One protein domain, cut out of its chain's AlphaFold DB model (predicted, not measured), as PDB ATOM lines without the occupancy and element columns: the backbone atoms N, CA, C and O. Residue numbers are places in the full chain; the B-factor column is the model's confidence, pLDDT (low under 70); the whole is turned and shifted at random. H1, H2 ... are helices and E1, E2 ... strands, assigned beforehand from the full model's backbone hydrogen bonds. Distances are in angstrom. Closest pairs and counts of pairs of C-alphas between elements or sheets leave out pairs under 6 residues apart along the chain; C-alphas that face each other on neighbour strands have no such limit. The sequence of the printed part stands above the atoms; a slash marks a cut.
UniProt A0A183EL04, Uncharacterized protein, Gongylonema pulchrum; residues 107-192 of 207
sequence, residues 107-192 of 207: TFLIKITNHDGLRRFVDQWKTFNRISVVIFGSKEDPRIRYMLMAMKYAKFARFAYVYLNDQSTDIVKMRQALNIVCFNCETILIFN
ATOM      1  N   THR A 107     223.719 199.099 194.609       92.06
ATOM      2  CA  THR A 107     223.631 198.165 193.478       92.06
ATOM      3  C   THR A 107     222.200 197.939 193.001       92.06
ATOM      4  O   THR A 107     222.004 197.580 191.843       92.06
ATOM      5  N   PHE A 108     221.201 198.149 193.865       93.75
ATOM      6  CA  PHE A 108     219.795 198.051 193.474       93.75
ATOM      7  C   PHE A 108     219.327 199.258 192.657       93.75
ATOM      8  O   PHE A 108     218.438 199.103 191.827       93.75
ATOM      9  N   LEU A 109     219.931 200.435 192.860       95.56
ATOM     10  CA  LEU A 109     219.546 201.688 192.213       95.56
ATOM     11  C   LEU A 109     220.789 202.426 191.698       95.56
ATOM     12  O   LEU A 109     221.413 203.214 192.409       95.56
ATOM     13  N   ILE A 110     221.145 202.165 190.442       94.62
ATOM     14  CA  ILE A 110     222.385 202.658 189.835       94.62
ATOM     15  C   ILE A 110     222.253 204.152 189.520       94.62
ATOM     16  O   ILE A 110     221.363 204.549 188.770       94.62
ATOM     17  N   LYS A 111     223.151 204.994 190.041       94.44
ATOM     18  CA  LYS A 111     223.200 206.414 189.657       94.44
ATOM     19  C   LYS A 111     223.786 206.559 188.244       94.44
ATOM     20  O   LYS A 111     224.861 206.031 187.968       94.44
ATOM     21  N   ILE A 112     223.093 207.279 187.366       93.75
ATOM     22  CA  ILE A 112     223.517 207.575 185.991       93.75
ATOM     23  C   ILE A 112     223.746 209.079 185.858       93.75
ATOM     24  O   ILE A 112     222.887 209.879 186.224       93.75
ATOM     25  N   THR A 113     224.903 209.450 185.313       91.38
ATOM     26  CA  THR A 113     225.347 210.848 185.187       91.38
ATOM     27  C   THR A 113     225.517 211.308 183.741       91.38
ATOM     28  O   THR A 113     225.674 212.496 183.499       91.38
ATOM     29  N   ASN A 114     225.480 210.397 182.764       89.00
ATOM     30  CA  ASN A 114     225.695 210.725 181.356       89.00
ATOM     31  C   ASN A 114     224.782 209.927 180.413       89.00
ATOM     32  O   ASN A 114     224.216 208.890 180.774       89.00
ATOM     33  N   HIS A 115     224.657 210.432 179.185       85.69
ATOM     34  CA  HIS A 115     223.778 209.875 178.158       85.69
ATOM     35  C   HIS A 115     224.173 208.448 177.751       85.69
ATOM     36  O   HIS A 115     223.314 207.577 177.601       85.69
ATOM     37  N   ASP A 116     225.471 208.171 177.622       87.56
ATOM     38  CA  ASP A 116     225.953 206.840 177.244       87.56
ATOM     39  C   ASP A 116     225.658 205.792 178.319       87.56
ATOM     40  O   ASP A 116     225.316 204.653 178.001       87.56
ATOM     41  N   GLY A 117     225.740 206.173 179.593       89.81
ATOM     42  CA  GLY A 117     225.363 205.348 180.732       89.81
ATOM     43  C   GLY A 117     223.876 205.016 180.716       89.81
ATOM     44  O   GLY A 117     223.519 203.853 180.898       89.81
ATOM     45  N   LEU A 118     223.021 206.000 180.414       89.69
ATOM     46  CA  LEU A 118     221.584 205.783 180.238       89.69
ATOM     47  C   LEU A 118     221.305 204.803 179.098       89.69
ATOM     48  O   LEU A 118     220.589 203.821 179.291       89.69
ATOM     49  N   ARG A 119     221.918 205.024 177.932       88.69
ATOM     50  CA  ARG A 119     221.763 204.139 176.774       88.69
ATOM     51  C   ARG A 119     222.203 202.714 177.098       88.69
ATOM     52  O   ARG A 119     221.438 201.783 176.868       88.69
ATOM     53  N   ARG A 120     223.395 202.540 177.680       90.44
ATOM     54  CA  ARG A 120     223.920 201.226 178.098       90.44
ATOM     55  C   ARG A 120     222.998 200.545 179.105       90.44
ATOM     56  O   ARG A 120     222.781 199.343 179.004       90.44
ATOM     57  N   PHE A 121     222.457 201.292 180.063       92.00
ATOM     58  CA  PHE A 121     221.533 200.761 181.061       92.00
ATOM     59  C   PHE A 121     220.221 200.277 180.437       92.00
ATOM     60  O   PHE A 121     219.757 199.187 180.773       92.00
ATOM     61  N   VAL A 122     219.640 201.045 179.513       89.44
ATOM     62  CA  VAL A 122     218.426 200.632 178.799       89.44
ATOM     63  C   VAL A 122     218.730 199.418 177.917       89.44
ATOM     64  O   VAL A 122     218.066 198.399 178.059       89.44
ATOM     65  N   ASP A 123     219.785 199.464 177.097       88.50
ATOM     66  CA  ASP A 123     220.169 198.406 176.143       88.50
ATOM     67  C   ASP A 123     220.507 197.045 176.784       88.50
ATOM     68  O   ASP A 123     220.506 196.022 176.099       88.50
ATOM     69  N   GLN A 124     220.763 197.000 178.092       87.62
ATOM     70  CA  GLN A 124     220.997 195.759 178.841       87.62
ATOM     71  C   GLN A 124     219.813 194.774 178.808       87.62
ATOM     72  O   GLN A 124     220.016 193.615 179.174       87.62
ATOM     73  N   TRP A 125     218.620 195.177 178.346       82.69
ATOM     74  CA  TRP A 125     217.511 194.242 178.085       82.69
ATOM     75  C   TRP A 125     217.926 193.112 177.125       82.69
ATOM     76  O   TRP A 125     217.482 191.977 177.256       82.69
ATOM     77  N   LYS A 126     218.858 193.394 176.202       81.88
ATOM     78  CA  LYS A 126     219.381 192.423 175.224       81.88
ATOM     79  C   LYS A 126     220.106 191.253 175.882       81.88
ATOM     80  O   LYS A 126     220.178 190.169 175.318       81.88
ATOM     81  N   THR A 127     220.687 191.493 177.056       83.50
ATOM     82  CA  THR A 127     221.439 190.495 177.826       83.50
ATOM     83  C   THR A 127     220.601 189.926 178.963       83.50
ATOM     84  O   THR A 127     220.734 188.754 179.306       83.50
ATOM     85  N   PHE A 128     219.748 190.751 179.570       78.31
ATOM     86  CA  PHE A 128     218.964 190.396 180.742       78.31
ATOM     87  C   PHE A 128     217.482 190.622 180.466       78.31
ATOM     88  O   PHE A 128     217.079 191.753 180.225       78.31
ATOM     89  N   ASN A 129     216.667 189.579 180.627       83.06
ATOM     90  CA  ASN A 129     215.204 189.650 180.539       83.06
ATOM     91  C   ASN A 129     214.594 190.341 181.780       83.06
ATOM     92  O   ASN A 129     213.939 189.710 182.610       83.06
ATOM     93  N   ARG A 130     214.939 191.616 181.986       87.88
ATOM     94  CA  ARG A 130     214.481 192.467 183.090       87.88
ATOM     95  C   ARG A 130     214.207 193.868 182.565       87.88
ATOM     96  O   ARG A 130     215.126 194.501 182.026       87.88
ATOM     97  N   ILE A 131     213.007 194.372 182.857       90.69
ATOM     98  CA  ILE A 131     212.583 195.725 182.490       90.69
ATOM     99  C   ILE A 131     213.536 196.770 183.080       90.69
ATOM    100  O   ILE A 131     214.073 196.591 184.179       90.69
ATOM    101  N   SER A 132     213.744 197.869 182.358       93.25
ATOM    102  CA  SER A 132     214.599 198.963 182.834       93.25
ATOM    103  C   SER A 132     213.724 200.090 183.357       93.25
ATOM    104  O   SER A 132     212.909 200.632 182.620       93.25
ATOM    105  N   VAL A 133     213.899 200.466 184.617       95.06
ATOM    106  CA  VAL A 133     213.175 201.575 185.239       95.06
ATOM    107  C   VAL A 133     214.169 202.680 185.555       95.06
ATOM    108  O   VAL A 133     215.148 202.459 186.264       95.06
ATOM    109  N   VAL A 134     213.930 203.876 185.030       95.19
ATOM    110  CA  VAL A 134     214.789 205.041 185.257       95.19
ATOM    111  C   VAL A 134     213.991 206.096 186.005       95.19
ATOM    112  O   VAL A 134     212.930 206.528 185.560       95.19
ATOM    113  N   ILE A 135     214.508 206.486 187.163       95.44
ATOM    114  CA  ILE A 135     213.898 207.454 188.065       95.44
ATOM    115  C   ILE A 135     214.690 208.749 187.955       95.44
ATOM    116  O   ILE A 135     215.885 208.784 188.232       95.44
ATOM    117  N   PHE A 136     214.018 209.822 187.578       93.44
ATOM    118  CA  PHE A 136     214.577 211.159 187.502       93.44
ATOM    119  C   PHE A 136     214.096 211.950 188.710       93.44
ATOM    120  O   PHE A 136     212.891 212.022 188.960       93.44
ATOM    121  N   GLY A 137     215.022 212.519 189.477       93.06
ATOM    122  CA  GLY A 137     214.686 213.232 190.704       93.06
ATOM    123  C   GLY A 137     215.499 214.502 190.913       93.06
ATOM    124  O   GLY A 137     216.613 214.659 190.419       93.06
ATOM    125  N   SER A 138     214.926 215.415 191.690       91.31
ATOM    126  CA  SER A 138     215.474 216.746 191.978       91.31
ATOM    127  C   SER A 138     216.471 216.784 193.141       91.31
ATOM    128  O   SER A 138     216.994 217.848 193.471       91.31
ATOM    129  N   LYS A 139     216.735 215.644 193.791       91.75
ATOM    130  CA  LYS A 139     217.705 215.507 194.892       91.75
ATOM    131  C   LYS A 139     218.864 214.614 194.468       91.75
ATOM    132  O   LYS A 139     218.643 213.624 193.782       91.75
ATOM    133  N   GLU A 140     220.079 214.935 194.894       90.88
ATOM    134  CA  GLU A 140     221.270 214.146 194.545       90.88
ATOM    135  C   GLU A 140     221.201 212.716 195.101       90.88
ATOM    136  O   GLU A 140     221.569 211.740 194.439       90.88
ATOM    137  N   ASP A 141     220.671 212.585 196.316       90.69
ATOM    138  CA  ASP A 141     220.391 211.293 196.921       90.69
ATOM    139  C   ASP A 141     218.948 210.852 196.674       90.69
ATOM    140  O   ASP A 141     218.008 211.592 197.004       90.69
ATOM    141  N   PRO A 142     218.748 209.619 196.175       92.38
ATOM    142  CA  PRO A 142     217.418 209.072 195.996       92.38
ATOM    143  C   PRO A 142     216.711 208.916 197.345       92.38
ATOM    144  O   PRO A 142     217.295 208.553 198.372       92.38
ATOM    145  N   ARG A 143     215.400 209.173 197.344       92.12
ATOM    146  CA  ARG A 143     214.544 208.928 198.510       92.12
ATOM    147  C   ARG A 143     214.512 207.427 198.809       92.12
ATOM    148  O   ARG A 143     214.437 206.612 197.892       92.12
ATOM    149  N   ILE A 144     214.489 207.065 200.093       93.38
ATOM    150  CA  ILE A 144     214.569 205.666 200.555       93.38
ATOM    151  C   ILE A 144     213.527 204.745 199.898       93.38
ATOM    152  O   ILE A 144     213.848 203.614 199.550       93.38
ATOM    153  N   ARG A 145     212.315 205.251 199.626       93.19
ATOM    154  CA  ARG A 145     211.253 204.506 198.928       93.19
ATOM    155  C   ARG A 145     211.686 203.939 197.576       93.19
ATOM    156  O   ARG A 145     211.276 202.839 197.231       93.19
ATOM    157  N   TYR A 146     212.532 204.652 196.830       94.38
ATOM    158  CA  TYR A 146     213.013 204.181 195.533       94.38
ATOM    159  C   TYR A 146     214.016 203.052 195.686       94.38
ATOM    160  O   TYR A 146     213.989 202.112 194.905       94.38
ATOM    161  N   MET A 147     214.847 203.103 196.725       94.94
ATOM    162  CA  MET A 147     215.797 202.034 197.015       94.94
ATOM    163  C   MET A 147     215.099 200.777 197.537       94.94
ATOM    164  O   MET A 147     215.425 199.678 197.102       94.94
ATOM    165  N   LEU A 148     214.091 200.935 198.402       95.19
ATOM    166  CA  LEU A 148     213.266 199.824 198.888       95.19
ATOM    167  C   LEU A 148     212.497 199.154 197.750       95.19
ATOM    168  O   LEU A 148     212.491 197.932 197.632       95.19
ATOM    169  N   MET A 149     211.887 199.959 196.882       94.31
ATOM    170  CA  MET A 149     211.188 199.472 195.699       94.31
ATOM    171  C   MET A 149     212.155 198.758 194.742       94.31
ATOM    172  O   MET A 149     211.868 197.641 194.310       94.31
ATOM    173  N   ALA A 150     213.333 199.341 194.499       95.31
ATOM    174  CA  ALA A 150     214.348 198.742 193.645       95.31
ATOM    175  C   ALA A 150     214.848 197.390 194.172       95.31
ATOM    176  O   ALA A 150     214.976 196.435 193.409       95.31
ATOM    177  N   MET A 151     215.066 197.288 195.482       95.25
ATOM    178  CA  MET A 151     215.451 196.047 196.149       95.25
ATOM    179  C   MET A 151     214.343 194.986 196.069       95.25
ATOM    180  O   MET A 151     214.603 193.843 195.692       95.25
ATOM    181  N   LYS A 152     213.091 195.370 196.342       94.75
ATOM    182  CA  LYS A 152     211.931 194.467 196.296       94.75
ATOM    183  C   LYS A 152     211.726 193.841 194.919       94.75
ATOM    184  O   LYS A 152     211.407 192.656 194.824       94.75
ATOM    185  N   TYR A 153     211.923 194.620 193.857       94.31
ATOM    186  CA  TYR A 153     211.677 194.188 192.480       94.31
ATOM    187  C   TYR A 153     212.947 193.839 191.693       94.31
ATOM    188  O   TYR A 153     212.855 193.595 190.492       94.31
ATOM    189  N   ALA A 154     214.111 193.722 192.342       92.69
ATOM    190  CA  ALA A 154     215.409 193.488 191.692       92.69
ATOM    191  C   ALA A 154     215.474 192.225 190.802       92.69
ATOM    192  O   ALA A 154     216.298 192.127 189.883       92.69
ATOM    193  N   LYS A 155     214.601 191.243 191.073       90.94
ATOM    194  CA  LYS A 155     214.457 190.020 190.266       90.94
ATOM    195  C   LYS A 155     213.793 190.274 188.909       90.94
ATOM    196  O   LYS A 155     214.129 189.591 187.950       90.94
ATOM    197  N   PHE A 156     212.887 191.245 188.828       89.94
ATOM    198  CA  PHE A 156     212.058 191.511 187.646       89.94
ATOM    199  C   PHE A 156     212.496 192.766 186.891       89.94
ATOM    200  O   PHE A 156     212.374 192.838 185.672       89.94
ATOM    201  N   ALA A 157     213.022 193.746 187.618       93.06
ATOM    202  CA  ALA A 157     213.351 195.059 187.103       93.06
ATOM    203  C   ALA A 157     214.751 195.484 187.542       93.06
ATOM    204  O   ALA A 157     215.248 195.106 188.605       93.06
ATOM    205  N   ARG A 158     215.388 196.289 186.698       93.75
ATOM    206  CA  ARG A 158     216.627 197.001 187.002       93.75
ATOM    207  C   ARG A 158     216.274 198.462 187.196       93.75
ATOM    208  O   ARG A 158     215.487 199.002 186.422       93.75
ATOM    209  N   PHE A 159     216.875 199.105 188.191       96.12
ATOM    210  CA  PHE A 159     216.567 200.492 188.511       96.12
ATOM    211  C   PHE A 159     217.795 201.377 188.358       96.12
ATOM    212  O   PHE A 159     218.896 201.030 188.791       96.12
ATOM    213  N   ALA A 160     217.575 202.543 187.768       96.12
ATOM    214  CA  ALA A 160     218.545 203.613 187.694       96.12
ATOM    215  C   ALA A 160     217.963 204.908 188.252       96.12
ATOM    216  O   ALA A 160     216.751 205.126 188.224       96.12
ATOM    217  N   TYR A 161     218.843 205.771 188.742       96.12
ATOM    218  CA  TYR A 161     218.508 207.095 189.235       96.12
ATOM    219  C   TYR A 161     219.328 208.160 188.517       96.12
ATOM    220  O   TYR A 161     220.546 208.031 188.394       96.12
ATOM    221  N   VAL A 162     218.666 209.226 188.083       94.31
ATOM    222  CA  VAL A 162     219.282 210.387 187.445       94.31
ATOM    223  C   VAL A 162     218.944 211.623 188.268       94.31
ATOM    224  O   VAL A 162     217.775 211.916 188.531       94.31
ATOM    225  N   TYR A 163     219.978 212.358 188.666       93.44
ATOM    226  CA  TYR A 163     219.825 213.619 189.377       93.44
ATOM    227  C   TYR A 163     219.630 214.764 188.377       93.44
ATOM    228  O   TYR A 163     220.549 215.128 187.654       93.44
ATOM    229  N   LEU A 164     218.421 215.327 188.328       88.88
ATOM    230  CA  LEU A 164     218.022 216.313 187.318       88.88
ATOM    231  C   LEU A 164     218.623 217.708 187.515       88.88
ATOM    232  O   LEU A 164     218.704 218.462 186.551       88.88
ATOM    233  N   ASN A 165     218.997 218.067 188.745       87.75
ATOM    234  CA  ASN A 165     219.527 219.403 189.042       87.75
ATOM    235  C   ASN A 165     221.049 219.495 188.859       87.75
ATOM    236  O   ASN A 165     221.623 220.563 189.088       87.75
ATOM    237  N   ASP A 166     221.686 218.407 188.423       85.38
ATOM    238  CA  ASP A 166     223.053 218.455 187.923       85.38
ATOM    239  C   ASP A 166     223.113 219.356 186.676       85.38
ATOM    240  O   ASP A 166     222.351 219.188 185.723       85.38
ATOM    241  N   GLN A 167     224.016 220.338 186.704       82.06
ATOM    242  CA  GLN A 167     224.207 221.329 185.640       82.06
ATOM    243  C   GLN A 167     225.079 220.801 184.490       82.06
ATOM    244  O   GLN A 167     225.459 221.559 183.595       82.06
ATOM    245  N   SER A 168     225.422 219.512 184.500       86.69
ATOM    246  CA  SER A 168     226.157 218.883 183.410       86.69
ATOM    247  C   SER A 168     225.377 218.949 182.088       86.69
ATOM    248  O   SER A 168     224.156 218.774 182.013       86.69
ATOM    249  N   THR A 169     226.103 219.206 180.997       87.75
ATOM    250  CA  THR A 169     225.518 219.326 179.651       87.75
ATOM    251  C   THR A 169     224.825 218.036 179.209       87.75
ATOM    252  O   THR A 169     223.838 218.087 178.472       87.75
ATOM    253  N   ASP A 170     225.294 216.885 179.695       87.75
ATOM    254  CA  ASP A 170     224.702 215.575 179.434       87.75
ATOM    255  C   ASP A 170     223.309 215.427 180.053       87.75
ATOM    256  O   ASP A 170     222.400 214.922 179.394       87.75
ATOM    257  N   ILE A 171     223.108 215.901 181.287       86.88
ATOM    258  CA  ILE A 171     221.812 215.846 181.979       86.88
ATOM    259  C   ILE A 171     220.796 216.754 181.296       86.88
ATOM    260  O   ILE A 171     219.661 216.336 181.054       86.88
ATOM    261  N   VAL A 172     221.216 217.951 180.875       86.00
ATOM    262  CA  VAL A 172     220.361 218.862 180.100       86.00
ATOM    263  C   VAL A 172     219.908 218.214 178.787       86.00
ATOM    264  O   VAL A 172     218.712 218.233 178.483       86.00
ATOM    265  N   LYS A 173     220.831 217.594 178.040       86.12
ATOM    266  CA  LYS A 173     220.516 216.893 176.783       86.12
ATOM    267  C   LYS A 173     219.609 215.684 177.004       86.12
ATOM    268  O   LYS A 173     218.631 215.529 176.280       86.12
ATOM    269  N   MET A 174     219.892 214.851 178.010       86.00
ATOM    270  CA  MET A 174     219.050 213.697 178.358       86.00
ATOM    271  C   MET A 174     217.619 214.127 178.684       86.00
ATOM    272  O   MET A 174     216.659 213.540 178.189       86.00
ATOM    273  N   ARG A 175     217.472 215.188 179.480       86.62
ATOM    274  CA  ARG A 175     216.175 215.742 179.865       86.62
ATOM    275  C   ARG A 175     215.376 216.224 178.652       86.62
ATOM    276  O   ARG A 175     214.189 215.923 178.550       86.62
ATOM    277  N   GLN A 176     216.028 216.941 177.735       85.69
ATOM    278  CA  GLN A 176     215.416 217.407 176.486       85.69
ATOM    279  C   GLN A 176     214.998 216.236 175.588       85.69
ATOM    280  O   GLN A 176     213.872 216.223 175.100       85.69
ATOM    281  N   ALA A 177     215.862 215.230 175.424       84.31
ATOM    282  CA  ALA A 177     215.580 214.054 174.599       84.31
ATOM    283  C   ALA A 177     214.387 213.226 175.115       84.31
ATOM    284  O   ALA A 177     213.661 212.631 174.325       84.31
ATOM    285  N   LEU A 178     214.171 213.208 176.433       85.44
ATOM    286  CA  LEU A 178     213.068 212.494 177.087       85.44
ATOM    287  C   LEU A 178     211.835 213.373 177.349       85.44
ATOM    288  O   LEU A 178     210.890 212.916 177.989       85.44
ATOM    289  N   ASN A 179     211.842 214.626 176.882       87.25
ATOM    290  CA  ASN A 179     210.772 215.604 177.086       87.25
ATOM    291  C   ASN A 179     210.373 215.804 178.569       87.25
ATOM    292  O   ASN A 179     209.200 215.966 178.908       87.25
ATOM    293  N   ILE A 180     211.353 215.786 179.481       86.75
ATOM    294  CA  ILE A 180     211.122 216.002 180.918       86.75
ATOM    295  C   ILE A 180     211.092 217.511 181.203       86.75
ATOM    296  O   ILE A 180     212.120 218.194 181.264       86.75
ATOM    297  N   VAL A 181     209.889 218.051 181.394       83.50
ATOM    298  CA  VAL A 181     209.679 219.501 181.558       83.50
ATOM    299  C   VAL A 181     209.929 219.968 182.996       83.50
ATOM    300  O   VAL A 181     210.529 221.021 183.209       83.50
ATOM    301  N   CYS A 182     209.494 219.195 183.994       82.25
ATOM    302  CA  CYS A 182     209.527 219.611 185.396       82.25
ATOM    303  C   CYS A 182     210.866 219.293 186.083       82.25
ATOM    304  O   CYS A 182     211.296 218.144 186.105       82.25
ATOM    305  N   PHE A 183     211.481 220.296 186.718       75.69
ATOM    306  CA  PHE A 183     212.749 220.158 187.456       75.69
ATOM    307  C   PHE A 183     212.576 219.725 188.915       75.69
ATOM    308  O   PHE A 183     213.468 219.123 189.500       75.69
ATOM    309  N   ASN A 184     211.419 220.028 189.509       83.19
ATOM    310  CA  ASN A 184     211.135 219.736 190.917       83.19
ATOM    311  C   ASN A 184     210.286 218.471 191.112       83.19
ATOM    312  O   ASN A 184     210.063 218.058 192.251       83.19
ATOM    313  N   CYS A 185     209.832 217.861 190.018       84.25
ATOM    314  CA  CYS A 185     209.027 216.652 190.027       84.25
ATOM    315  C   CYS A 185     209.921 215.411 190.000       84.25
ATOM    316  O   CYS A 185     211.072 215.456 189.567       84.25
ATOM    317  N   GLU A 186     209.368 214.294 190.456       88.81
ATOM    318  CA  GLU A 186     209.981 212.981 190.280       88.81
ATOM    319  C   GLU A 186     209.306 212.324 189.068       88.81
ATOM    320  O   GLU A 186     208.080 212.253 189.008       88.81
ATOM    321  N   THR A 187     210.085 211.879 188.082       91.56
ATOM    322  CA  THR A 187     209.569 211.220 186.871       91.56
ATOM    323  C   THR A 187     210.102 209.799 186.810       91.56
ATOM    324  O   THR A 187     211.298 209.577 186.979       91.56
ATOM    325  N   ILE A 188     209.224 208.827 186.570       93.25
ATOM    326  CA  ILE A 188     209.594 207.416 186.441       93.25
ATOM    327  C   ILE A 188     209.308 206.992 185.005       93.25
ATOM    328  O   ILE A 188     208.169 207.068 184.554       93.25
ATOM    329  N   LEU A 189     210.342 206.543 184.299       92.12
ATOM    330  CA  LEU A 189     210.226 205.974 182.962       92.12
ATOM    331  C   LEU A 189     210.482 204.472 183.027       92.12
ATOM    332  O   LEU A 189     211.473 204.030 183.607       92.12
ATOM    333  N   ILE A 190     209.591 203.693 182.419       91.88
ATOM    334  CA  ILE A 190     209.703 202.237 182.326       91.88
ATOM    335  C   ILE A 190     209.949 201.889 180.861       91.88
ATOM    336  O   ILE A 190     209.132 202.197 179.998       91.88
ATOM    337  N   PHE A 191     211.081 201.254 180.587       87.56
ATOM    338  CA  PHE A 191     211.478 200.813 179.256       87.56
ATOM    339  C   PHE A 191     211.233 199.309 179.126       87.56
ATOM    340  O   PHE A 191     211.725 198.518 179.937       87.56
ATOM    341  N   ASN A 192     210.475 198.938 178.093       76.69
ATOM    342  CA  ASN A 192     210.217 197.552 177.710       76.69
ATOM    343  C   ASN A 192     211.409 196.956 176.931       76.69
ATOM    344  O   ASN A 192     212.249 197.694 176.414       76.69
TER     345      ASN A 192
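This is residues 107 to 192 of the 207 residues of an uncharacterized protein of Gongylonema pulchrum (UniProt A0A183EL04). A strongly twisted sheet of four strands makes the middle layer of three, with H1 packed along one face and H2 along the other. A third helix, H3, lies near one end of the sheet, beside the first residue of H1. The printed part has 86 residues with three named helices and four named strands, in the order E1 H1 E2 H2 E3 H3 E4. The sheet, E1 E3 E2 E4, is mixed, and so is the class. The whole is compact, radius of gyration of the C-alphas 12.2 A, spanning 32 by 27 by 18 A.

Inner strands E3, residues 157 to 163, and E2, residues 131 to 137, are parallel; N 133 and O 158, 2.8 A, are within hydrogen-bond range. Edge strand E1, residues 109 to 112, is parallel to E3, with N 112 to O 161 2.8 A. Edge strand E4, residues 187 to 191, is antiparallel to E2, with N 134 to O 189 2.8 A. H1, residues 115 to 126, is over E3 and E2 at a height over the sheet of 9.3 A; its closest C-alphas to E2 are Val 122 and Ser 132, 5.8 A. H2, residues 144 to 152, is on the opposite face over E3, closest C-alphas Ala 150 and Phe 159, 5.9 A. E2, H2, E3 form a strand-helix-strand unit, two parallel neighbours joined through a helix, and E1, H1, E2 a split one, with E3 between its strands; both crossovers are right-handed. H3, residues 169 to 177, only grazes the sheet and touches H1 at residue 115 alone, C-alphas of His 115 and Asp 170 5.9 A apart, at a steep tilt of 54 degrees. Every O i to N i+4 pair is within hydrogen-bond range in H2 and H3, and 6 of 8 in H1.

E1 begins at C-alpha 109 (219.546, 201.688, 192.213) and E4 ends at C-alpha 191 (211.478, 200.813, 179.256). E3 is 19.8 A long, E2 19.5 A and H1 18.2 A.

The C-alphas of Thr 127 and Asn 184, the two farthest apart, are 33.7 A apart. The printed part has no cut, no link is long, and no printed residue is under 70 in pLDDT.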